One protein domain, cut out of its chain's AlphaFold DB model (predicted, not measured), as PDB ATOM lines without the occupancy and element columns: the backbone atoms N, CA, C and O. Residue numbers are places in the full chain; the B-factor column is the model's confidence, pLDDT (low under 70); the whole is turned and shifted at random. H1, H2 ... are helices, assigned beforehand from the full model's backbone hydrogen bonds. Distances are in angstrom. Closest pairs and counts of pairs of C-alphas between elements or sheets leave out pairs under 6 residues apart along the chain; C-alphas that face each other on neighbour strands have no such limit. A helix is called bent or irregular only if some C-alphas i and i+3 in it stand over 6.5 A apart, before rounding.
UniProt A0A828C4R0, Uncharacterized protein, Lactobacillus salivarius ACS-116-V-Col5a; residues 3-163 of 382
ATOM      1  N   ASN A   3     -11.776 -35.877 -38.563       79.38
ATOM      2  CA  ASN A   3     -11.911 -35.446 -37.169       79.38
ATOM      3  C   ASN A   3     -13.326 -35.276 -36.596       79.38
ATOM      4  O   ASN A   3     -13.449 -35.037 -35.397       79.38
ATOM      5  N   LEU A   4     -14.416 -35.468 -37.358       87.12
ATOM      6  CA  LEU A   4     -15.776 -35.414 -36.781       87.12
ATOM      7  C   LEU A   4     -15.978 -36.432 -35.650       87.12
ATOM      8  O   LEU A   4     -16.696 -36.148 -34.692       87.12
ATOM      9  N   TYR A   5     -15.343 -37.603 -35.753       89.06
ATOM     10  CA  TYR A   5     -15.374 -38.620 -34.706       89.06
ATOM     11  C   TYR A   5     -14.825 -38.068 -33.380       89.06
ATOM     12  O   TYR A   5     -15.546 -38.055 -32.377       89.06
ATOM     13  N   TYR A   6     -13.603 -37.525 -33.407       89.19
ATOM     14  CA  TYR A   6     -12.926 -36.959 -32.240       89.19
ATOM     15  C   TYR A   6     -13.636 -35.712 -31.697       89.19
ATOM     16  O   TYR A   6     -13.896 -35.632 -30.501       89.19
ATOM     17  N   ILE A   7     -14.104 -34.810 -32.565       91.62
ATOM     18  CA  ILE A   7     -14.898 -33.637 -32.155       91.62
ATOM     19  C   ILE A   7     -16.157 -34.070 -31.388       91.62
ATOM     20  O   ILE A   7     -16.513 -33.505 -30.351       91.62
ATOM     21  N   GLY A   8     -16.868 -35.081 -31.898       93.12
ATOM     22  CA  GLY A   8     -18.054 -35.620 -31.240       93.12
ATOM     23  C   GLY A   8     -17.734 -36.241 -29.880       93.12
ATOM     24  O   GLY A   8     -18.461 -36.015 -28.909       93.12
ATOM     25  N   GLN A   9     -16.631 -36.988 -29.805       93.19
ATOM     26  CA  GLN A   9     -16.117 -37.592 -28.579       93.19
ATOM     27  C   GLN A   9     -15.759 -36.531 -27.526       93.19
ATOM     28  O   GLN A   9     -16.199 -36.647 -26.381       93.19
ATOM     29  N   ASP A  10     -15.083 -35.453 -27.912       93.88
ATOM     30  CA  ASP A  10     -14.661 -34.385 -27.001       93.88
ATOM     31  C   ASP A  10     -15.844 -33.579 -26.456       93.88
ATOM     32  O   ASP A  10     -15.927 -33.290 -25.254       93.88
ATOM     33  N   LEU A  11     -16.846 -33.306 -27.299       95.38
ATOM     34  CA  LEU A  11     -18.114 -32.717 -26.859       95.38
ATOM     35  C   LEU A  11     -18.860 -33.620 -25.866       95.38
ATOM     36  O   LEU A  11     -19.453 -33.124 -24.900       95.38
ATOM     37  N   LEU A  12     -18.828 -34.939 -26.079       96.38
ATOM     38  CA  LEU A  12     -19.417 -35.909 -25.157       96.38
ATOM     39  C   LEU A  12     -18.643 -35.967 -23.838       96.38
ATOM     40  O   LEU A  12     -19.274 -35.952 -22.780       96.38
ATOM     41  N   TYR A  13     -17.311 -35.953 -23.861       96.06
ATOM     42  CA  TYR A  13     -16.487 -35.882 -22.654       96.06
ATOM     43  C   TYR A  13     -16.778 -34.628 -21.835       96.06
ATOM     44  O   TYR A  13     -17.002 -34.709 -20.621       96.06
ATOM     45  N   PHE A  14     -16.885 -33.478 -22.500       96.31
ATOM     46  CA  PHE A  14     -17.288 -32.232 -21.864       96.31
ATOM     47  C   PHE A  14     -18.676 -32.355 -21.215       96.31
ATOM     48  O   PHE A  14     -18.858 -32.018 -20.038       96.31
ATOM     49  N   ALA A  15     -19.661 -32.876 -21.954       96.50
ATOM     50  CA  ALA A  15     -21.028 -33.030 -21.467       96.50
ATOM     51  C   ALA A  15     -21.119 -34.005 -20.280       96.50
ATOM     52  O   ALA A  15     -21.816 -33.716 -19.305       96.50
ATOM     53  N   VAL A  16     -20.388 -35.122 -20.318       96.94
ATOM     54  CA  VAL A  16     -20.334 -36.114 -19.234       96.94
ATOM     55  C   VAL A  16     -19.705 -35.514 -17.978       96.94
ATOM     56  O   VAL A  16     -20.282 -35.645 -16.895       96.94
ATOM     57  N   ALA A  17     -18.590 -34.788 -18.099       97.12
ATOM     58  CA  ALA A  17     -17.980 -34.095 -16.963       97.12
ATOM     59  C   ALA A  17     -18.938 -33.059 -16.350       97.12
ATOM     60  O   ALA A  17     -19.079 -32.958 -15.122       97.12
ATOM     61  N   LEU A  18     -19.665 -32.316 -17.188       95.69
ATOM     62  CA  LEU A  18     -20.628 -31.313 -16.740       95.69
ATOM     63  C   LEU A  18     -21.866 -31.936 -16.075       95.69
ATOM     64  O   LEU A  18     -22.351 -31.425 -15.057       95.69
ATOM     65  N   LEU A  19     -22.355 -33.058 -16.605       96.12
ATOM     66  CA  LEU A  19     -23.449 -33.838 -16.030       96.12
ATOM     67  C   LEU A  19     -23.047 -34.428 -14.675       96.12
ATOM     68  O   LEU A  19     -23.765 -34.248 -13.690       96.12
ATOM     69  N   GLY A  20     -21.876 -35.067 -14.605       96.19
ATOM     70  CA  GLY A  20     -21.318 -35.614 -13.370       96.19
ATOM     71  C   GLY A  20     -21.162 -34.538 -12.299       96.19
ATOM     72  O   GLY A  20     -21.590 -34.727 -11.159       96.19
ATOM     73  N   THR A  21     -20.681 -33.352 -12.686       95.69
ATOM     74  CA  THR A  21     -20.619 -32.188 -11.794       95.69
ATOM     75  C   THR A  21     -22.003 -31.857 -11.251       95.69
ATOM     76  O   THR A  21     -22.190 -31.760 -10.043       95.69
ATOM     77  N   GLN A  22     -23.018 -31.735 -12.106       92.81
ATOM     78  CA  GLN A  22     -24.376 -31.411 -11.656       92.81
ATOM     79  C   GLN A  22     -24.964 -32.459 -10.709       92.81
ATOM     80  O   GLN A  22     -25.605 -32.083  -9.723       92.81
ATOM     81  N   ILE A  23     -24.716 -33.745 -10.966       93.88
ATOM     82  CA  ILE A  23     -25.141 -34.846 -10.099       93.88
ATOM     83  C   ILE A  23     -24.481 -34.717  -8.723       93.88
ATOM     84  O   ILE A  23     -25.187 -34.689  -7.713       93.88
ATOM     85  N   ILE A  24     -23.156 -34.542  -8.665       93.88
ATOM     86  CA  ILE A  24     -22.422 -34.370  -7.401       93.88
ATOM     87  C   ILE A  24     -22.951 -33.151  -6.636       93.88
ATOM     88  O   ILE A  24     -23.244 -33.236  -5.442       93.88
ATOM     89  N   MET A  25     -23.161 -32.025  -7.320       91.25
ATOM     90  CA  MET A  25     -23.657 -30.787  -6.707       91.25
ATOM     91  C   MET A  25     -25.098 -30.913  -6.198       91.25
ATOM     92  O   MET A  25     -25.482 -30.263  -5.217       91.25
ATOM     93  N   TRP A  26     -25.915 -31.741  -6.850       90.06
ATOM     94  CA  TRP A  26     -27.263 -32.067  -6.397       90.06
ATOM     95  C   TRP A  26     -27.242 -32.963  -5.154       90.06
ATOM     96  O   TRP A  26     -27.918 -32.633  -4.175       90.06
ATOM     97  N   ILE A  27     -26.425 -34.024  -5.153       91.19
ATOM     98  CA  ILE A  27     -26.252 -34.937  -4.011       91.19
ATOM     99  C   ILE A  27     -25.709 -34.173  -2.799       91.19
ATOM    100  O   ILE A  27     -26.345 -34.160  -1.744       91.19
ATOM    101  N   ALA A  28     -24.597 -33.450  -2.953       89.25
ATOM    102  CA  ALA A  28     -24.007 -32.640  -1.886       89.25
ATOM    103  C   ALA A  28     -25.003 -31.601  -1.353       89.25
ATOM    104  O   ALA A  28     -25.131 -31.393  -0.148       89.25
ATOM    105  N   GLY A  29     -25.797 -30.999  -2.243       86.88
ATOM    106  CA  GLY A  29     -26.858 -30.077  -1.863       86.88
ATOM    107  C   GLY A  29     -27.980 -30.705  -1.024       86.88
ATOM    108  O   GLY A  29     -28.655 -29.967  -0.308       86.88
ATOM    109  N   LYS A  30     -28.216 -32.018  -1.104       89.06
ATOM    110  CA  LYS A  30     -29.159 -32.721  -0.217       89.06
ATOM    111  C   LYS A  30     -28.541 -33.056   1.141       89.06
ATOM    112  O   LYS A  30     -29.261 -33.066   2.133       89.06
ATOM    113  N   LEU A  31     -27.234 -33.306   1.182       90.19
ATOM    114  CA  LEU A  31     -26.508 -33.679   2.399       90.19
ATOM    115  C   LEU A  31     -26.189 -32.467   3.290       90.19
ATOM    116  O   LEU A  31     -26.261 -32.557   4.515       90.19
ATOM    117  N   ILE A  32     -25.882 -31.312   2.693       89.31
ATOM    118  CA  ILE A  32     -25.595 -30.077   3.432       89.31
ATOM    119  C   ILE A  32     -26.916 -29.426   3.868       89.31
ATOM    120  O   ILE A  32     -27.624 -28.818   3.060       89.31
ATOM    121  N   LYS A  33     -27.241 -29.548   5.163       87.38
ATOM    122  CA  LYS A  33     -28.466 -28.982   5.763       87.38
ATOM    123  C   LYS A  33     -28.423 -27.456   5.904       87.38
ATOM    124  O   LYS A  33     -29.451 -26.798   5.781       87.38
ATOM    125  N   ASP A  34     -27.237 -26.902   6.141       92.62
ATOM    126  CA  ASP A  34     -27.019 -25.466   6.305       92.62
ATOM    127  C   ASP A  34     -27.083 -24.736   4.948       92.62
ATOM    128  O   ASP A  34     -26.360 -25.075   4.007       92.62
ATOM    129  N   LYS A  35     -27.965 -23.734   4.838       85.38
ATOM    130  CA  LYS A  35     -28.200 -22.999   3.585       85.38
ATOM    131  C   LYS A  35     -26.977 -22.202   3.131       85.38
ATOM    132  O   LYS A  35     -26.693 -22.184   1.935       85.38
ATOM    133  N   GLU A  36     -26.261 -21.567   4.050       84.62
ATOM    134  CA  GLU A  36     -25.114 -20.720   3.733       84.62
ATOM    135  C   GLU A  36     -23.915 -21.571   3.306       84.62
ATOM    136  O   GLU A  36     -23.325 -21.336   2.247       84.62
ATOM    137  N   LYS A  37     -23.630 -22.656   4.040       84.50
ATOM    138  CA  LYS A  37     -22.609 -23.643   3.651       84.50
ATOM    139  C   LYS A  37     -22.925 -24.273   2.301       84.50
ATOM    140  O   LYS A  37     -22.026 -24.459   1.484       84.50
ATOM    141  N   LYS A  38     -24.198 -24.559   2.028       83.94
ATOM    142  CA  LYS A  38     -24.643 -25.109   0.742       83.94
ATOM    143  C   LYS A  38     -24.419 -24.133  -0.413       83.94
ATOM    144  O   LYS A  38     -23.983 -24.563  -1.479       83.94
ATOM    145  N   ILE A  39     -24.699 -22.842  -0.228       80.94
ATOM    146  CA  ILE A  39     -24.460 -21.808  -1.249       80.94
ATOM    147  C   ILE A  39     -22.957 -21.614  -1.483       80.94
ATOM    148  O   ILE A  39     -22.515 -21.597  -2.634       80.94
ATOM    149  N   ASN A  40     -22.163 -21.541  -0.413       79.69
ATOM    150  CA  ASN A  40     -20.708 -21.402  -0.501       79.69
ATOM    151  C   ASN A  40     -20.050 -22.613  -1.170       79.69
ATOM    152  O   ASN A  40     -19.201 -22.441  -2.045       79.69
ATOM    153  N   PHE A  41     -20.487 -23.830  -0.835       83.50
ATOM    154  CA  PHE A  41     -20.040 -25.039  -1.522       83.50
ATOM    155  C   PHE A  41     -20.395 -24.976  -3.009       83.50
ATOM    156  O   PHE A  41     -19.537 -25.183  -3.866       83.50
ATOM    157  N   LYS A  42     -21.646 -24.600  -3.321       80.06
ATOM    158  CA  LYS A  42     -22.128 -24.565  -4.702       80.06
ATOM    159  C   LYS A  42     -21.363 -23.616  -5.612       80.06
ATOM    160  O   LYS A  42     -21.154 -23.927  -6.779       80.06
ATOM    161  N   THR A  43     -20.986 -22.467  -5.078       76.94
ATOM    162  CA  THR A  43     -20.301 -21.410  -5.823       76.94
ATOM    163  C   THR A  43     -18.801 -21.651  -5.929       76.94
ATOM    164  O   THR A  43     -18.222 -21.334  -6.960       76.94
ATOM    165  N   SER A  44     -18.178 -22.243  -4.908       80.75
ATOM    166  CA  SER A  44     -16.715 -22.363  -4.848       80.75
ATOM    167  C   SER A  44     -16.191 -23.650  -5.492       80.75
ATOM    168  O   SER A  44     -15.114 -23.645  -6.073       80.75
ATOM    169  N   TRP A  45     -16.945 -24.752  -5.424       89.44
ATOM    170  CA  TRP A  45     -16.440 -26.075  -5.819       89.44
ATOM    171  C   TRP A  45     -16.871 -26.542  -7.208       89.44
ATOM    172  O   TRP A  45     -16.281 -27.486  -7.726       89.44
ATOM    173  N   TYR A  46     -17.869 -25.902  -7.829       92.31
ATOM    174  CA  TYR A  46     -18.452 -26.383  -9.089       92.31
ATOM    175  C   TYR A  46     -17.393 -26.603 -10.178       92.31
ATOM    176  O   TYR A  46     -17.311 -27.691 -10.740       92.31
ATOM    177  N   ASN A  47     -16.568 -25.592 -10.464       94.50
ATOM    178  CA  ASN A  47     -15.605 -25.669 -11.565       94.50
ATOM    179  C   ASN A  47     -14.410 -26.559 -11.230       94.50
ATOM    180  O   ASN A  47     -13.868 -27.193 -12.127       94.50
ATOM    181  N   LEU A  48     -14.025 -26.667  -9.954       94.94
ATOM    182  CA  LEU A  48     -12.989 -27.611  -9.537       94.94
ATOM    183  C   LEU A  48     -13.456 -29.061  -9.733       94.94
ATOM    184  O   LEU A  48     -12.728 -29.853 -10.319       94.94
ATOM    185  N   ILE A  49     -14.685 -29.391  -9.322       95.88
ATOM    186  CA  ILE A  49     -15.272 -30.724  -9.546       95.88
ATOM    187  C   ILE A  49     -15.377 -31.016 -11.044       95.88
ATOM    188  O   ILE A  49     -14.974 -32.092 -11.479       95.88
ATOM    189  N   PHE A  50     -15.861 -30.052 -11.831       96.44
ATOM    190  CA  PHE A  50     -15.898 -30.170 -13.288       96.44
ATOM    191  C   PHE A  50     -14.518 -30.452 -13.877       96.44
ATOM    192  O   PHE A  50     -14.382 -31.372 -14.673       96.44
ATOM    193  N   SER A  51     -13.498 -29.719 -13.439       96.88
ATOM    194  CA  SER A  51     -12.134 -29.865 -13.951       96.88
ATOM    195  C   SER A  51     -11.534 -31.225 -13.607       96.88
ATOM    196  O   SER A  51     -10.897 -31.829 -14.459       96.88
ATOM    197  N   ILE A  52     -11.793 -31.743 -12.401       97.12
ATOM    198  CA  ILE A  52     -11.347 -33.080 -11.982       97.12
ATOM    199  C   ILE A  52     -12.049 -34.168 -12.800       97.12
ATOM    200  O   ILE A  52     -11.405 -35.112 -13.243       97.12
ATOM    201  N   LEU A  53     -13.360 -34.052 -13.024       97.44
ATOM    202  CA  LEU A  53     -14.077 -35.012 -13.867       97.44
ATOM    203  C   LEU A  53     -13.614 -34.938 -15.323       97.44
ATOM    204  O   LEU A  53     -13.475 -35.969 -15.970       97.44
ATOM    205  N   PHE A  54     -13.350 -33.731 -15.824       96.44
ATOM    206  CA  PHE A  54     -12.845 -33.539 -17.174       96.44
ATOM    207  C   PHE A  54     -11.411 -34.058 -17.322       96.44
ATOM    208  O   PHE A  54     -11.113 -34.685 -18.322       96.44
ATOM    209  N   LEU A  55     -10.559 -33.922 -16.300       96.56
ATOM    210  CA  LEU A  55      -9.217 -34.516 -16.238       96.56
ATOM    211  C   LEU A  55      -9.222 -36.037 -16.416       96.56
ATOM    212  O   LEU A  55      -8.308 -36.571 -17.034       96.56
ATOM    213  N   LEU A  56     -10.237 -36.731 -15.899       95.88
ATOM    214  CA  LEU A  56     -10.353 -38.184 -16.059       95.88
ATOM    215  C   LEU A  56     -10.700 -38.605 -17.494       95.88
ATOM    216  O   LEU A  56     -10.428 -39.741 -17.864       95.88
ATOM    217  N   LEU A  57     -11.322 -37.717 -18.273       94.44
ATOM    218  CA  LEU A  57     -11.771 -37.991 -19.641       94.44
ATOM    219  C   LEU A  57     -10.816 -37.414 -20.689       94.44
ATOM    220  O   LEU A  57     -10.593 -38.028 -21.722       94.44
ATOM    221  N   TYR A  58     -10.244 -36.249 -20.398       92.94
ATOM    222  CA  TYR A  58      -9.377 -35.482 -21.277       92.94
ATOM    223  C   TYR A  58      -8.208 -34.894 -20.462       92.94
ATOM    224  O   TYR A  58      -8.268 -33.745 -19.996       92.94
ATOM    225  N   PRO A  59      -7.137 -35.678 -20.232       92.62
ATOM    226  CA  PRO A  59      -6.094 -35.319 -19.274       92.62
ATOM    227  C   PRO A  59      -5.384 -33.996 -19.578       92.62
ATOM    228  O   PRO A  59      -5.159 -33.201 -18.669       92.62
ATOM    229  N   GLN A  60      -5.066 -33.732 -20.847       87.50
ATOM    230  CA  GLN A  60      -4.251 -32.582 -21.261       87.50
ATOM    231  C   GLN A  60      -4.912 -31.248 -20.871       87.50
ATOM    232  O   GLN A  60      -4.341 -30.454 -20.120       87.50
ATOM    233  N   VAL A  61      -6.162 -31.037 -21.294       90.00
ATOM    234  CA  VAL A  61      -6.963 -29.855 -20.932       90.00
ATOM    235  C   VAL A  61      -7.354 -29.883 -19.449       90.00
ATOM    236  O   VAL A  61      -7.336 -28.856 -18.762       90.00
ATOM    237  N   GLY A  62      -7.704 -31.059 -18.923       92.50
ATOM    238  CA  GLY A  62      -8.184 -31.198 -17.556       92.50
ATOM    239  C   GLY A  62      -7.139 -30.867 -16.488       92.50
ATOM    240  O   GLY A  62      -7.511 -30.315 -15.449       92.50
ATOM    241  N   VAL A  63      -5.841 -31.111 -16.730       95.19
ATOM    242  CA  VAL A  63      -4.764 -30.688 -15.810       95.19
ATOM    243  C   VAL A  63      -4.741 -29.167 -15.697       95.19
ATOM    244  O   VAL A  63      -4.767 -28.641 -14.584       95.19
ATOM    245  N   ILE A  64      -4.754 -28.458 -16.831       94.31
ATOM    246  CA  ILE A  64      -4.706 -26.988 -16.874       94.31
ATOM    247  C   ILE A  64      -5.906 -26.402 -16.123       94.31
ATOM    248  O   ILE A  64      -5.745 -25.549 -15.245       94.31
ATOM    249  N   LEU A  65      -7.107 -26.909 -16.412       95.69
ATOM    250  CA  LEU A  65      -8.338 -26.492 -15.742       95.69
ATOM    251  C   LEU A  65      -8.309 -26.774 -14.236       95.69
ATOM    252  O   LEU A  65      -8.719 -25.926 -13.441       95.69
ATOM    253  N   THR A  66      -7.814 -27.946 -13.832       96.44
ATOM    254  CA  THR A  66      -7.763 -28.351 -12.422       96.44
ATOM    255  C   THR A  66      -6.791 -27.478 -11.646       96.44
ATOM    256  O   THR A  66      -7.162 -26.950 -10.597       96.44
ATOM    257  N   VAL A  67      -5.583 -27.266 -12.172       95.81
ATOM    258  CA  VAL A  67      -4.577 -26.393 -11.555       95.81
ATOM    259  C   VAL A  67      -5.119 -24.974 -11.431       95.81
ATOM    260  O   VAL A  67      -5.094 -24.406 -10.339       95.81
ATOM    261  N   PHE A  68      -5.684 -24.416 -12.504       95.44
ATOM    262  CA  PHE A  68      -6.260 -23.075 -12.476       95.44
ATOM    263  C   PHE A  68      -7.366 -22.943 -11.420       95.44
ATOM    264  O   PHE A  68      -7.311 -22.059 -10.564       95.44
ATOM    265  N   ASN A  69      -8.357 -23.838 -11.440       95.19
ATOM    266  CA  ASN A  69      -9.494 -23.757 -10.527       95.19
ATOM    267  C   ASN A  69      -9.101 -24.038  -9.070       95.19
ATOM    268  O   ASN A  69      -9.667 -23.425  -8.162       95.19
ATOM    269  N   LEU A  70      -8.102 -24.890  -8.833       94.31
ATOM    270  CA  LEU A  70      -7.537 -25.110  -7.506       94.31
ATOM    271  C   LEU A  70      -6.830 -23.852  -6.985       94.31
ATOM    272  O   LEU A  70      -7.063 -23.455  -5.844       94.31
ATOM    273  N   LEU A  71      -6.023 -23.184  -7.816       93.06
ATOM    274  CA  LEU A  71      -5.362 -21.934  -7.437       93.06
ATOM    275  C   LEU A  71      -6.382 -20.831  -7.136       93.06
ATOM    276  O   LEU A  71      -6.269 -20.168  -6.106       93.06
ATOM    277  N   VAL A  72      -7.411 -20.664  -7.974       91.75
ATOM    278  CA  VAL A  72      -8.481 -19.683  -7.726       91.75
ATOM    279  C   VAL A  72      -9.214 -19.983  -6.416       91.75
ATOM    280  O   VAL A  72      -9.512 -19.052  -5.668       91.75
ATOM    281  N   LEU A  73      -9.470 -21.258  -6.103       89.88
ATOM    282  CA  LEU A  73     -10.083 -21.660  -4.836       89.88
ATOM    283  C   LEU A  73      -9.181 -21.319  -3.638       89.88
ATOM    284  O   LEU A  73      -9.648 -20.681  -2.695       89.88
ATOM    285  N   LEU A  74      -7.902 -21.711  -3.676       89.38
ATOM    286  CA  LEU A  74      -6.941 -21.495  -2.587       89.38
ATOM    287  C   LEU A  74      -6.688 -20.005  -2.336       89.38
ATOM    288  O   LEU A  74      -6.764 -19.542  -1.198       89.38
ATOM    289  N   PHE A  75      -6.442 -19.231  -3.394       89.50
ATOM    290  CA  PHE A  75      -6.253 -17.787  -3.277       89.50
ATOM    291  C   PHE A  75      -7.550 -17.060  -2.936       89.50
ATOM    292  O   PHE A  75      -7.502 -16.056  -2.230       89.50
ATOM    293  N   GLY A  76      -8.708 -17.574  -3.358       84.19
ATOM    294  CA  GLY A  76     -10.021 -17.019  -3.030       84.19
ATOM    295  C   GLY A  76     -10.341 -17.017  -1.532       84.19
ATOM    296  O   GLY A  76     -11.177 -16.225  -1.101       84.19
ATOM    297  N   ILE A  77      -9.642 -17.834  -0.729       81.69
ATOM    298  CA  ILE A  77      -9.717 -17.801   0.742       81.69
ATOM    299  C   ILE A  77      -9.174 -16.471   1.282       81.69
ATOM    300  O   ILE A  77      -9.743 -15.902   2.210       81.69
ATOM    301  N   ARG A  78      -8.077 -15.966   0.702       85.25
ATOM    302  CA  ARG A  78      -7.400 -14.733   1.137       85.25
ATOM    303  C   ARG A  78      -7.839 -13.500   0.343       85.25
ATOM    304  O   ARG A  78      -7.876 -12.403   0.889       85.25
ATOM    305  N   PHE A  79      -8.167 -13.675  -0.934       86.38
ATOM    306  CA  PHE A  79      -8.513 -12.612  -1.873       86.38
ATOM    307  C   PHE A  79      -9.963 -12.771  -2.337       86.38
ATOM    308  O   PHE A  79     -10.237 -13.346  -3.393       86.38
ATOM    309  N   THR A  80     -10.903 -12.229  -1.560       80.88
ATOM    310  CA  THR A  80     -12.351 -12.356  -1.818       80.88
ATOM    311  C   THR A  80     -12.770 -11.827  -3.190       80.88
ATOM    312  O   THR A  80     -13.683 -12.376  -3.799       80.88
ATOM    313  N   VAL A  81     -12.021 -10.864  -3.748       85.25
ATOM    314  CA  VAL A  81     -12.194 -10.340  -5.115       85.25
ATOM    315  C   VAL A  81     -12.254 -11.455  -6.167       85.25
ATOM    316  O   VAL A  81     -13.004 -11.332  -7.135       85.25
ATOM    317  N   LEU A  82     -11.512 -12.555  -5.989       81.50
ATOM    318  CA  LEU A  82     -11.534 -13.694  -6.916       81.50
ATOM    319  C   LEU A  82     -12.894 -14.408  -6.924       81.50
ATOM    320  O   LEU A  82     -13.377 -14.822  -7.982       81.50
ATOM    321  N   LYS A  83     -13.535 -14.509  -5.754       79.00
ATOM    322  CA  LYS A  83     -14.880 -15.069  -5.592       79.00
ATOM    323  C   LYS A  83     -15.938 -14.086  -6.093       79.00
ATOM    324  O   LYS A  83     -16.802 -14.474  -6.877       79.00
ATOM    325  N   ASP A  84     -15.828 -12.818  -5.704       81.81
ATOM    326  CA  ASP A  84     -16.809 -11.774  -6.021       81.81
ATOM    327  C   ASP A  84     -16.893 -11.514  -7.531       81.81
ATOM    328  O   ASP A  84     -17.981 -11.397  -8.094       81.81
ATOM    329  N   LYS A  85     -15.743 -11.522  -8.219       85.88
ATOM    330  CA  LYS A  85     -15.664 -11.389  -9.683       85.88
ATOM    331  C   LYS A  85     -15.881 -12.703 -10.440       85.88
ATOM    332  O   LYS A  85     -15.728 -12.722 -11.659       85.88
ATOM    333  N   LYS A  86     -16.218 -13.798  -9.745       87.62
ATOM    334  CA  LYS A  86     -16.436 -15.136 -10.325       87.62
ATOM    335  C   LYS A  86     -15.295 -15.573 -11.255       87.62
ATOM    336  O   LYS A  86     -15.540 -16.062 -12.357       87.62
ATOM    337  N   VAL A  87     -14.044 -15.404 -10.810       89.00
ATOM    338  CA  VAL A  87     -12.841 -15.636 -11.636       89.00
ATOM    339  C   VAL A  87     -12.765 -17.043 -12.204       89.00
ATOM    340  O   VAL A  87     -12.443 -17.229 -13.373       89.00
ATOM    341  N   SER A  88     -13.162 -18.025 -11.405       90.19
ATOM    342  CA  SER A  88     -13.219 -19.417 -11.835       90.19
ATOM    343  C   SER A  88     -14.212 -19.645 -12.993       90.19
ATOM    344  O   SER A  88     -13.923 -20.440 -13.888       90.19
ATOM    345  N   ASP A  89     -15.346 -18.927 -13.036       90.38
ATOM    346  CA  ASP A  89     -16.369 -19.100 -14.080       90.38
ATOM    347  C   ASP A  89     -15.906 -18.546 -15.431       90.38
ATOM    348  O   ASP A  89     -16.075 -19.226 -16.442       90.38
ATOM    349  N   TRP A  90     -15.330 -17.338 -15.478       92.38
ATOM    350  CA  TRP A  90     -14.829 -16.798 -16.747       92.38
ATOM    351  C   TRP A  90     -13.498 -17.427 -17.158       92.38
ATOM    352  O   TRP A  90     -13.308 -17.721 -18.334       92.38
ATOM    353  N   GLY A  91     -12.611 -17.715 -16.204       93.31
ATOM    354  CA  GLY A  91     -11.320 -18.335 -16.485       93.31
ATOM    355  C   GLY A  91     -11.447 -19.724 -17.104       93.31
ATOM    356  O   GLY A  91     -10.737 -20.018 -18.057       93.31
ATOM    357  N   THR A  92     -12.417 -20.536 -16.662       94.44
ATOM    358  CA  THR A  92     -12.713 -21.838 -17.290       94.44
ATOM    359  C   THR A  92     -13.055 -21.682 -18.778       94.44
ATOM    360  O   THR A  92     -12.502 -22.393 -19.610       94.44
ATOM    361  N   GLY A  93     -13.917 -20.721 -19.132       95.00
ATOM    362  CA  GLY A  93     -14.277 -20.468 -20.533       95.00
ATOM    363  C   GLY A  93     -13.113 -19.925 -21.366       95.00
ATOM    364  O   GLY A  93     -12.930 -20.344 -22.504       95.00
ATOM    365  N   ILE A  94     -12.293 -19.036 -20.792       95.62
ATOM    366  CA  ILE A  94     -11.102 -18.500 -21.469       95.62
ATOM    367  C   ILE A  94     -10.053 -19.588 -21.704       95.62
ATOM    368  O   ILE A  94      -9.471 -19.618 -22.778       95.62
ATOM    369  N   ILE A  95      -9.826 -20.489 -20.745       95.44
ATOM    370  CA  ILE A  95      -8.859 -21.586 -20.904       95.44
ATOM    371  C   ILE A  95      -9.228 -22.461 -22.101       95.44
ATOM    372  O   ILE A  95      -8.362 -22.728 -22.924       95.44
ATOM    373  N   PHE A  96     -10.502 -22.831 -22.251       95.38
ATOM    374  CA  PHE A  96     -10.956 -23.584 -23.423       95.38
ATOM    375  C   PHE A  96     -10.662 -22.861 -24.748       95.38
ATOM    376  O   PHE A  96     -10.208 -23.489 -25.695       95.38
ATOM    377  N   ILE A  97     -10.853 -21.539 -24.804       95.19
ATOM    378  CA  ILE A  97     -10.528 -20.737 -25.997       95.19
ATOM    379  C   ILE A  97      -9.013 -20.685 -26.235       95.19
ATOM    380  O   ILE A  97      -8.558 -20.791 -27.372       95.19
ATOM    381  N   LEU A  98      -8.222 -20.514 -25.173       93.56
ATOM    382  CA  LEU A  98      -6.767 -20.404 -25.272       93.56
ATOM    383  C   LEU A  98      -6.114 -21.690 -25.775       93.56
ATOM    384  O   LEU A  98      -5.100 -21.598 -26.452       93.56
ATOM    385  N   ILE A  99      -6.686 -22.856 -25.482       90.81
ATOM    386  CA  ILE A  99      -6.171 -24.142 -25.968       90.81
ATOM    387  C   ILE A  99      -6.205 -24.188 -27.496       90.81
ATOM    388  O   ILE A  99      -5.167 -24.386 -28.121       90.81
ATOM    389  N   THR A 100      -7.344 -23.843 -28.099       89.94
ATOM    390  CA  THR A 100      -7.454 -23.709 -29.557       89.94
ATOM    391  C   THR A 100      -6.466 -22.675 -30.112       89.94
ATOM    392  O   THR A 100      -5.799 -22.919 -31.112       89.94
ATOM    393  N   VAL A 101      -6.330 -21.515 -29.459       89.44
ATOM    394  CA  VAL A 101      -5.400 -20.458 -29.902       89.44
ATOM    395  C   VAL A 101      -3.942 -20.931 -29.862       89.44
ATOM    396  O   VAL A 101      -3.177 -20.617 -30.771       89.44
ATOM    397  N   LEU A 102      -3.549 -21.692 -28.840       88.62
ATOM    398  CA  LEU A 102      -2.202 -22.252 -28.724       88.62
ATOM    399  C   LEU A 102      -1.912 -23.271 -29.833       88.62
ATOM    400  O   LEU A 102      -0.833 -23.214 -30.419       88.62
ATOM    401  N   ASN A 103      -2.872 -24.137 -30.170       87.38
ATOM    402  CA  ASN A 103      -2.727 -25.095 -31.272       87.38
ATOM    403  C   ASN A 103      -2.536 -24.374 -32.616       87.38
ATOM    404  O   ASN A 103      -1.613 -24.696 -33.363       87.38
ATOM    405  N   ILE A 104      -3.308 -23.310 -32.865       86.62
ATOM    406  CA  ILE A 104      -3.145 -22.451 -34.049       86.62
ATOM    407  C   ILE A 104      -1.737 -21.836 -34.106       86.62
ATOM    408  O   ILE A 104      -1.095 -21.873 -35.154       86.62
ATOM    409  N   PHE A 105      -1.221 -21.303 -32.991       87.12
ATOM    410  CA  PHE A 105       0.143 -20.753 -32.945       87.12
ATOM    411  C   PHE A 105       1.234 -21.806 -33.183       87.12
ATOM    412  O   PHE A 105       2.301 -21.461 -33.689       87.12
ATOM    413  N   ASN A 106       0.959 -23.069 -32.861       87.75
ATOM    414  CA  ASN A 106       1.858 -24.195 -33.107       87.75
ATOM    415  C   ASN A 106       1.723 -24.787 -34.524       87.75
ATOM    416  O   ASN A 106       2.429 -25.738 -34.849       87.75
ATOM    417  N   GLY A 107       0.854 -24.229 -35.375       81.50
ATOM    418  CA  GLY A 107       0.624 -24.702 -36.744       81.50
ATOM    419  C   GLY A 107      -0.405 -25.832 -36.869       81.50
ATOM    420  O   GLY A 107      -0.623 -26.326 -37.971       81.50
ATOM    421  N   GLU A 108      -1.072 -26.214 -35.779       83.69
ATOM    422  CA  GLU A 108      -2.106 -27.256 -35.734       83.69
ATOM    423  C   GLU A 108      -3.511 -26.629 -35.880       83.69
ATOM    424  O   GLU A 108      -4.314 -26.633 -34.948       83.69
ATOM    425  N   TYR A 109      -3.805 -26.033 -37.043       73.69
ATOM    426  CA  TYR A 109      -5.004 -25.200 -37.259       73.69
ATOM    427  C   TYR A 109      -6.346 -25.927 -37.075       73.69
ATOM    428  O   TYR A 109      -7.307 -25.310 -36.617       73.69
ATOM    429  N   ASP A 110      -6.408 -27.218 -37.401       72.31
ATOM    430  CA  ASP A 110      -7.648 -28.008 -37.364       72.31
ATOM    431  C   ASP A 110      -7.837 -28.785 -36.053       72.31
ATOM    432  O   ASP A 110      -8.790 -29.553 -35.903       72.31
ATOM    433  N   LYS A 111      -6.939 -28.591 -35.082       81.06
ATOM    434  CA  LYS A 111      -6.916 -29.359 -33.840       81.06
ATOM    435  C   LYS A 111      -7.672 -28.652 -32.718       81.06
ATOM    436  O   LYS A 111      -7.364 -27.513 -32.363       81.06
ATOM    437  N   GLU A 112      -8.615 -29.369 -32.107       86.25
ATOM    438  CA  GLU A 112      -9.327 -28.963 -30.885       86.25
ATOM    439  C   GLU A 112     -10.053 -27.598 -30.990       86.25
ATOM    440  O   GLU A 112     -10.162 -26.832 -30.023       86.25
ATOM    441  N   TRP A 113     -10.546 -27.234 -32.177       89.25
ATOM    442  CA  TRP A 113     -11.261 -25.968 -32.401       89.25
ATOM    443  C   TRP A 113     -12.631 -25.934 -31.707       89.25
ATOM    444  O   TRP A 113     -13.146 -24.868 -31.351       89.25
ATOM    445  N   GLU A 114     -13.214 -27.103 -31.457       91.25
ATOM    446  CA  GLU A 114     -14.454 -27.285 -30.716       91.25
ATOM    447  C   GLU A 114     -14.355 -26.767 -29.276       91.25
ATOM    448  O   GLU A 114     -15.359 -26.290 -28.737       91.25
ATOM    449  N   PHE A 115     -13.161 -26.746 -28.667       93.44
ATOM    450  CA  PHE A 115     -12.985 -26.146 -27.344       93.44
ATOM    451  C   PHE A 115     -13.174 -24.631 -27.360       93.44
ATOM    452  O   PHE A 115     -13.793 -24.108 -26.433       93.44
ATOM    453  N   ALA A 116     -12.792 -23.911 -28.416       94.25
ATOM    454  CA  ALA A 116     -13.136 -22.495 -28.530       94.25
ATOM    455  C   ALA A 116     -14.657 -22.282 -28.550       94.25
ATOM    456  O   ALA A 116     -15.165 -21.397 -27.856       94.25
ATOM    457  N   ILE A 117     -15.406 -23.129 -29.265       93.75
ATOM    458  CA  ILE A 117     -16.877 -23.076 -29.273       93.75
ATOM    459  C   ILE A 117     -17.438 -23.355 -27.885       93.75
ATOM    460  O   ILE A 117     -18.278 -22.593 -27.397       93.75
ATOM    461  N   VAL A 118     -16.974 -24.419 -27.232       94.75
ATOM    462  CA  VAL A 118     -17.403 -24.781 -25.877       94.75
ATOM    463  C   VAL A 118     -17.068 -23.666 -24.884       94.75
ATOM    464  O   VAL A 118     -17.905 -23.336 -24.046       94.75
ATOM    465  N   GLY A 119     -15.902 -23.032 -25.001       95.38
ATOM    466  CA  GLY A 119     -15.468 -21.915 -24.166       95.38
ATOM    467  C   GLY A 119     -16.316 -20.657 -24.364       95.38
ATOM    468  O   GLY A 119     -16.787 -20.066 -23.387       95.38
ATOM    469  N   ILE A 120     -16.606 -20.279 -25.613       95.38
ATOM    470  CA  ILE A 120     -17.512 -19.165 -25.930       95.38
ATOM    471  C   ILE A 120     -18.917 -19.465 -25.399       95.38
ATOM    472  O   ILE A 120     -19.506 -18.637 -24.699       95.38
ATOM    473  N   ALA A 121     -19.442 -20.662 -25.668       94.75
ATOM    474  CA  ALA A 121     -20.742 -21.093 -25.171       94.75
ATOM    475  C   ALA A 121     -20.779 -21.085 -23.637       94.75
ATOM    476  O   ALA A 121     -21.735 -20.579 -23.053       94.75
ATOM    477  N   TRP A 122     -19.721 -21.540 -22.966       95.25
ATOM    478  CA  TRP A 122     -19.600 -21.486 -21.514       95.25
ATOM    479  C   TRP A 122     -19.750 -20.055 -20.988       95.25
ATOM    480  O   TRP A 122     -20.549 -19.823 -20.078       95.25
ATOM    481  N   LEU A 123     -19.042 -19.082 -21.572       94.62
ATOM    482  CA  LEU A 123     -19.130 -17.671 -21.178       94.62
ATOM    483  C   LEU A 123     -20.518 -17.080 -21.455       94.62
ATOM    484  O   LEU A 123     -21.089 -16.414 -20.585       94.62
ATOM    485  N   LEU A 124     -21.093 -17.365 -22.627       92.88
ATOM    486  CA  LEU A 124     -22.440 -16.930 -23.000       92.88
ATOM    487  C   LEU A 124     -23.479 -17.456 -22.018       92.88
ATOM    488  O   LEU A 124     -24.259 -16.680 -21.460       92.88
ATOM    489  N   PHE A 125     -23.452 -18.763 -21.752       91.25
ATOM    490  CA  PHE A 125     -24.319 -19.367 -20.765       91.25
ATOM    491  C   PHE A 125     -24.065 -18.711 -19.420       91.25
ATOM    492  O   PHE A 125     -25.014 -18.181 -18.864       91.25
ATOM    493  N   ARG A 126     -22.830 -18.641 -18.907       88.56
ATOM    494  CA  ARG A 126     -22.507 -18.120 -17.565       88.56
ATOM    495  C   ARG A 126     -22.879 -16.658 -17.322       88.56
ATOM    496  O   ARG A 126     -23.371 -16.388 -16.222       88.56
ATOM    497  N   PHE A 127     -22.727 -15.767 -18.297       88.44
ATOM    498  CA  PHE A 127     -22.814 -14.322 -18.055       88.44
ATOM    499  C   PHE A 127     -23.850 -13.588 -18.905       88.44
ATOM    500  O   PHE A 127     -24.494 -12.674 -18.399       88.44
ATOM    501  N   VAL A 128     -24.038 -13.981 -20.165       86.50
ATOM    502  CA  VAL A 128     -24.931 -13.259 -21.088       86.50
ATOM    503  C   VAL A 128     -26.374 -13.715 -20.915       86.50
ATOM    504  O   VAL A 128     -27.298 -12.904 -20.858       86.50
ATOM    505  N   ILE A 129     -26.584 -15.022 -20.775       84.94
ATOM    506  CA  ILE A 129     -27.915 -15.582 -20.594       84.94
ATOM    507  C   ILE A 129     -28.383 -15.335 -19.152       84.94
ATOM    508  O   ILE A 129     -28.030 -16.061 -18.220       84.94
ATOM    509  N   GLN A 130     -29.216 -14.301 -18.992       78.12
ATOM    510  CA  GLN A 130     -29.804 -13.901 -17.707       78.12
ATOM    511  C   GLN A 130     -30.926 -14.839 -17.239       78.12
ATOM    512  O   GLN A 130     -31.248 -14.892 -16.054       78.12
ATOM    513  N   LYS A 131     -31.529 -15.607 -18.156       80.88
ATOM    514  CA  LYS A 131     -32.616 -16.534 -17.834       80.88
ATOM    515  C   LYS A 131     -32.087 -17.710 -17.007       80.88
ATOM    516  O   LYS A 131     -31.290 -18.510 -17.490       80.88
ATOM    517  N   GLU A 132     -32.574 -17.857 -15.776       74.94
ATOM    518  CA  GLU A 132     -32.110 -18.924 -14.874       74.94
ATOM    519  C   GLU A 132     -32.537 -20.333 -15.317       74.94
ATOM    520  O   GLU A 132     -31.843 -21.320 -15.040       74.94
ATOM    521  N   LYS A 133     -33.682 -20.436 -16.009       83.38
ATOM    522  CA  LYS A 133     -34.265 -21.702 -16.462       83.38
ATOM    523  C   LYS A 133     -34.747 -21.643 -17.904       83.38
ATOM    524  O   LYS A 133     -35.461 -20.722 -18.295       83.38
ATOM    525  N   PHE A 134     -34.449 -22.689 -18.662       80.50
ATOM    526  CA  PHE A 134     -35.053 -22.954 -19.964       80.50
ATOM    527  C   PHE A 134     -35.982 -24.152 -19.815       80.50
ATOM    528  O   PHE A 134     -35.535 -25.266 -19.542       80.50
ATOM    529  N   TRP A 135     -37.289 -23.903 -19.927       82.94
ATOM    530  CA  TRP A 135     -38.325 -24.883 -19.591       82.94
ATOM    531  C   TRP A 135     -38.138 -25.441 -18.168       82.94
ATOM    532  O   TRP A 135     -38.283 -24.705 -17.194       82.94
ATOM    533  N   LYS A 136     -37.816 -26.734 -18.042       84.75
ATOM    534  CA  LYS A 136     -37.588 -27.433 -16.769       84.75
ATOM    535  C   LYS A 136     -36.104 -27.520 -16.394       84.75
ATOM    536  O   LYS A 136     -35.792 -27.943 -15.284       84.75
ATOM    537  N   PHE A 137     -35.196 -27.107 -17.278       84.19
ATOM    538  CA  PHE A 137     -33.756 -27.217 -17.069       84.19
ATOM    539  C   PHE A 137     -33.177 -25.942 -16.465       84.19
ATOM    540  O   PHE A 137     -33.572 -24.827 -16.816       84.19
ATOM    541  N   SER A 138     -32.196 -26.107 -15.574       87.56
ATOM    542  CA  SER A 138     -31.295 -25.004 -15.247       87.56
ATOM    543  C   SER A 138     -30.510 -24.612 -16.496       87.56
ATOM    544  O   SER A 138     -30.288 -25.442 -17.372       87.56
ATOM    545  N   LYS A 139     -30.041 -23.370 -16.562       88.94
ATOM    546  CA  LYS A 139     -29.117 -22.894 -17.601       88.94
ATOM    547  C   LYS A 139     -27.980 -23.875 -17.930       88.94
ATOM    548  O   LYS A 139     -27.808 -24.236 -19.088       88.94
ATOM    549  N   MET A 140     -27.243 -24.347 -16.919       88.88
ATOM    550  CA  MET A 140     -26.140 -25.297 -17.135       88.88
ATOM    551  C   MET A 140     -26.643 -26.694 -17.511       88.88
ATOM    552  O   MET A 140     -26.002 -27.374 -18.305       88.88
ATOM    553  N   GLY A 141     -27.811 -27.102 -17.006       90.31
ATOM    554  CA  GLY A 141     -28.464 -28.345 -17.419       90.31
ATOM    555  C   GLY A 141     -28.901 -28.319 -18.884       90.31
ATOM    556  O   GLY A 141     -28.735 -29.309 -19.586       90.31
ATOM    557  N   PHE A 142     -29.391 -27.175 -19.370       91.62
ATOM    558  CA  PHE A 142     -29.723 -26.987 -20.780       91.62
ATOM    559  C   PHE A 142     -28.466 -26.998 -21.655       91.62
ATOM    560  O   PHE A 142     -28.461 -27.671 -22.679       91.62
ATOM    561  N   PHE A 143     -27.380 -26.345 -21.221       93.31
ATOM    562  CA  PHE A 143     -26.097 -26.414 -21.927       93.31
ATOM    563  C   PHE A 143     -25.578 -27.852 -22.027       93.31
ATOM    564  O   PHE A 143     -25.223 -28.298 -23.107       93.31
ATOM    565  N   THR A 144     -25.632 -28.605 -20.924       94.19
ATOM    566  CA  THR A 144     -25.230 -30.024 -20.901       94.19
ATOM    567  C   THR A 144     -26.052 -30.854 -21.874       94.19
ATOM    568  O   THR A 144     -25.495 -31.651 -22.619       94.19
ATOM    569  N   LEU A 145     -27.374 -30.652 -21.888       93.94
ATOM    570  CA  LEU A 145     -28.269 -31.350 -22.803       93.94
ATOM    571  C   LEU A 145     -27.928 -31.039 -24.265       93.94
ATOM    572  O   LEU A 145     -27.844 -31.961 -25.068       93.94
ATOM    573  N   LEU A 146     -27.702 -29.764 -24.602       94.31
ATOM    574  CA  LEU A 146     -27.308 -29.364 -25.953       94.31
ATOM    575  C   LEU A 146     -25.959 -29.964 -26.353       94.31
ATOM    576  O   LEU A 146     -25.874 -30.567 -27.417       94.31
ATOM    577  N   SER A 147     -24.935 -29.856 -25.501       94.94
ATOM    578  CA  SER A 147     -23.614 -30.441 -25.757       94.94
ATOM    579  C   SER A 147     -23.692 -31.954 -25.949       94.94
ATOM    580  O   SER A 147     -23.050 -32.480 -26.846       94.94
ATOM    581  N   MET A 148     -24.521 -32.647 -25.164       95.94
ATOM    582  CA  MET A 148     -24.712 -34.091 -25.292       95.94
ATOM    583  C   MET A 148     -25.430 -34.469 -26.594       95.94
ATOM    584  O   MET A 148     -25.005 -35.403 -27.263       95.94
ATOM    585  N   ILE A 149     -26.493 -33.749 -26.975       95.75
ATOM    586  CA  ILE A 149     -27.226 -34.002 -28.228       95.75
ATOM    587  C   ILE A 149     -26.325 -33.734 -29.437       95.75
ATOM    588  O   ILE A 149     -26.225 -34.580 -30.320       95.75
ATOM    589  N   ILE A 150     -25.662 -32.575 -29.470       95.00
ATOM    590  CA  ILE A 150     -24.765 -32.199 -30.569       95.00
ATOM    591  C   ILE A 150     -23.587 -33.171 -30.629       95.00
ATOM    592  O   ILE A 150     -23.317 -33.711 -31.694       95.00
ATOM    593  N   GLY A 151     -22.946 -33.452 -29.491       95.12
ATOM    594  CA  GLY A 151     -21.840 -34.403 -29.404       95.12
ATOM    595  C   GLY A 151     -22.234 -35.792 -29.899       95.12
ATOM    596  O   GLY A 151     -21.527 -36.359 -30.719       95.12
ATOM    597  N   PHE A 152     -23.405 -36.307 -29.507       95.62
ATOM    598  CA  PHE A 152     -23.902 -37.601 -29.982       95.62
ATOM    599  C   PHE A 152     -24.155 -37.625 -31.493       95.62
ATOM    600  O   PHE A 152     -23.793 -38.592 -32.163       95.62
ATOM    601  N   ILE A 153     -24.771 -36.571 -32.038       95.12
ATOM    602  CA  ILE A 153     -25.013 -36.448 -33.480       95.12
ATOM    603  C   ILE A 153     -23.678 -36.430 -34.232       95.12
ATOM    604  O   ILE A 153     -23.478 -37.242 -35.134       95.12
ATOM    605  N   VAL A 154     -22.760 -35.544 -33.838       94.12
ATOM    606  CA  VAL A 154     -21.448 -35.379 -34.481       94.12
ATOM    607  C   VAL A 154     -20.619 -36.660 -34.372       94.12
ATOM    608  O   VAL A 154     -20.104 -37.123 -35.383       94.12
ATOM    609  N   TYR A 155     -20.588 -37.289 -33.194       93.75
ATOM    610  CA  TYR A 155     -19.932 -38.577 -32.966       93.75
ATOM    611  C   TYR A 155     -20.506 -39.670 -33.865       93.75
ATOM    612  O   TYR A 155     -19.753 -40.425 -34.464       93.75
ATOM    613  N   SER A 156     -21.833 -39.755 -33.997       92.75
ATOM    614  CA  SER A 156     -22.472 -40.801 -34.806       92.75
ATOM    615  C   SER A 156     -22.160 -40.640 -36.294       92.75
ATOM    616  O   SER A 156     -21.861 -41.623 -36.971       92.75
ATOM    617  N   PHE A 157     -22.199 -39.403 -36.801       91.94
ATOM    618  CA  PHE A 157     -21.809 -39.108 -38.182       91.94
ATOM    619  C   PHE A 157     -20.317 -39.351 -38.414       91.94
ATOM    620  O   PHE A 157     -19.961 -39.994 -39.399       91.94
ATOM    621  N   GLY A 158     -19.467 -38.887 -37.495       91.50
ATOM    622  CA  GLY A 158     -18.023 -39.084 -37.541       91.50
ATOM    623  C   GLY A 158     -17.640 -40.559 -37.499       91.50
ATOM    624  O   GLY A 158     -16.922 -41.012 -38.372       91.50
ATOM    625  N   TYR A 159     -18.200 -41.332 -36.567       90.31
ATOM    626  CA  TYR A 159     -17.993 -42.779 -36.471       90.31
ATOM    627  C   TYR A 159     -18.408 -43.500 -37.755       90.31
ATOM    628  O   TYR A 159     -17.708 -44.385 -38.239       90.31
ATOM    629  N   ASN A 160     -19.557 -43.131 -38.327       89.56
ATOM    630  CA  ASN A 160     -19.996 -43.749 -39.569       89.56
ATOM    631  C   ASN A 160     -19.047 -43.435 -40.731       89.56
ATOM    632  O   ASN A 160     -18.751 -44.326 -41.520       89.56
ATOM    633  N   TYR A 161     -18.568 -42.198 -40.832       88.12
ATOM    634  CA  TYR A 161     -17.579 -41.828 -41.838       88.12
ATOM    635  C   TYR A 161     -16.246 -42.562 -41.617       88.12
ATOM    636  O   TYR A 161     -15.771 -43.244 -42.512       88.12
ATOM    637  N   GLU A 162     -15.702 -42.517 -40.405       86.19
ATOM    638  CA  GLU A 162     -14.394 -43.087 -40.064       86.19
ATOM    639  C   GLU A 162     -14.336 -44.613 -40.234       86.19
ATOM    640  O   GLU A 162     -13.349 -45.162 -40.705       86.19
ATOM    641  N   PHE A 163     -15.404 -45.335 -39.883       87.56
ATOM    642  CA  PHE A 163     -15.337 -46.800 -39.800       87.56
ATOM    643  C   PHE A 163     -16.199 -47.539 -40.831       87.56
ATOM    644  O   PHE A 163     -15.961 -48.728 -41.090       87.56
TER     645      PHE A 163
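AT A GLANCE: This is residues 3 to 163 of the 382 residues of an uncharacterized protein of Lactobacillus salivarius ACS-116-V-Col5a (UniProt A0A828C4R0). Six long helical pieces, H1, H2b, H3, H5, H6 and H7, stand as an up-and-down bundle, each running against the one before it in the chain, with contacts that go round in a loose ring from H1 through H2b, H3, H5 and H6 to H7 and back to H1. The long helices H1 and H7 pair along one side, H5 and H6 pair on another, and the ring is thin between H6 and H7; H2a, the first arm of the bent helix H2, lies at one end of the bundle by the end of H1, and the short H4 lies at the same end between H3 and H5 in the chain. The printed part has 161 residues with seven named helices in the order H1 to H7 and no named strand, and the class is all helix. It is compact, with a radius of gyration of the C-alphas of 16.3 A, and its C-alphas span 52 by 36 by 29 A.

IN THESE COORDINATES: H1, the longest helix by residues, runs from residue 4, C-alpha at (-15.776, -35.414, -36.781), to residue 31, 40.7 A. H2, residues 35 to 57, was assigned as one helix by its hydrogen bonds but is bent: C-alphas 44 and 47 are 7.6 A apart. Its arms are H2a, residues 35 to 44, and H2b, residues 47 to 57, C-alpha 47 at (-15.605, -25.669, -11.565), and they stand at a steep tilt of 51 degrees. H3 is residues 59 to 76, 24.8 A, and H4 is residues 80 to 84. H5, residues 87 to 105, measures 25.5 A and has a kink of 30 degrees near residue 94. H6, residues 113 to 128, 21.8 A, is neither bent nor irregular, but only just: C-alphas 125 and 128 are 6.1 A apart. H7 is residues 139 to 163, 35.4 A, ending at C-alpha 163, (-15.337, -46.800, -39.800).

HOW THE PARTS SIT: H1 and H7 touch with 48 pairs of C-alphas within 8 A, the closest those of Gly 8 and Tyr 155 at 3.9 A, at a shallow tilt of 31 degrees, opposite ways. With residues 25 to 29 alone, H1 only just touches H2a, with 3 such pairs, the closest Gly 29 and Lys 38 at 6.0 A; the two form a hairpin. With residues 13 to 21 alone, H1 touches H2b, closest at Ala 17 and Leu 53, 5.1 A, at a steep tilt of 45 degrees. H2b and H3 form a hairpin at 18 degrees, closest at Leu 55 and Gly 62, 3.7 A. H3 and H4 touch only at the corner, closest at Gly 76 and Leu 82, 5.3 A. H3 touches H5 at Asn 69 and Ser 88, 5.9 A, at a shallow tilt of 34.7 degrees, only just short of steep. H5 and H6 form a hairpin at 24 degrees, closest at Ile 97 and Ala 116, 4.0 A. H6 and H7 form a hairpin but only just touch, with 3 pairs, the closest Phe 125 and Lys 139 at 6.7 A. H1 and H3 are apart, as are H5 and H7. Every O i to N i+4 pair is within hydrogen-bond range in H1, H2a, H4 and H7; the figures are 6 of 7 in H2b, 13 of 14 in H3, 13 of 15 in H5 and 11 of 12 in H6.

THE WHOLE: The two C-alphas farthest apart are those of Arg 78 and Phe 163, 52.6 A. The printed part has no cut, and none of its links is long; the link from H6 to H7, 10 residues, is short and holds residues 133 to 134 paired antiparallel with 137 to 138. The mean pLDDT of the printed part is 90.2, and no printed residue is under 70.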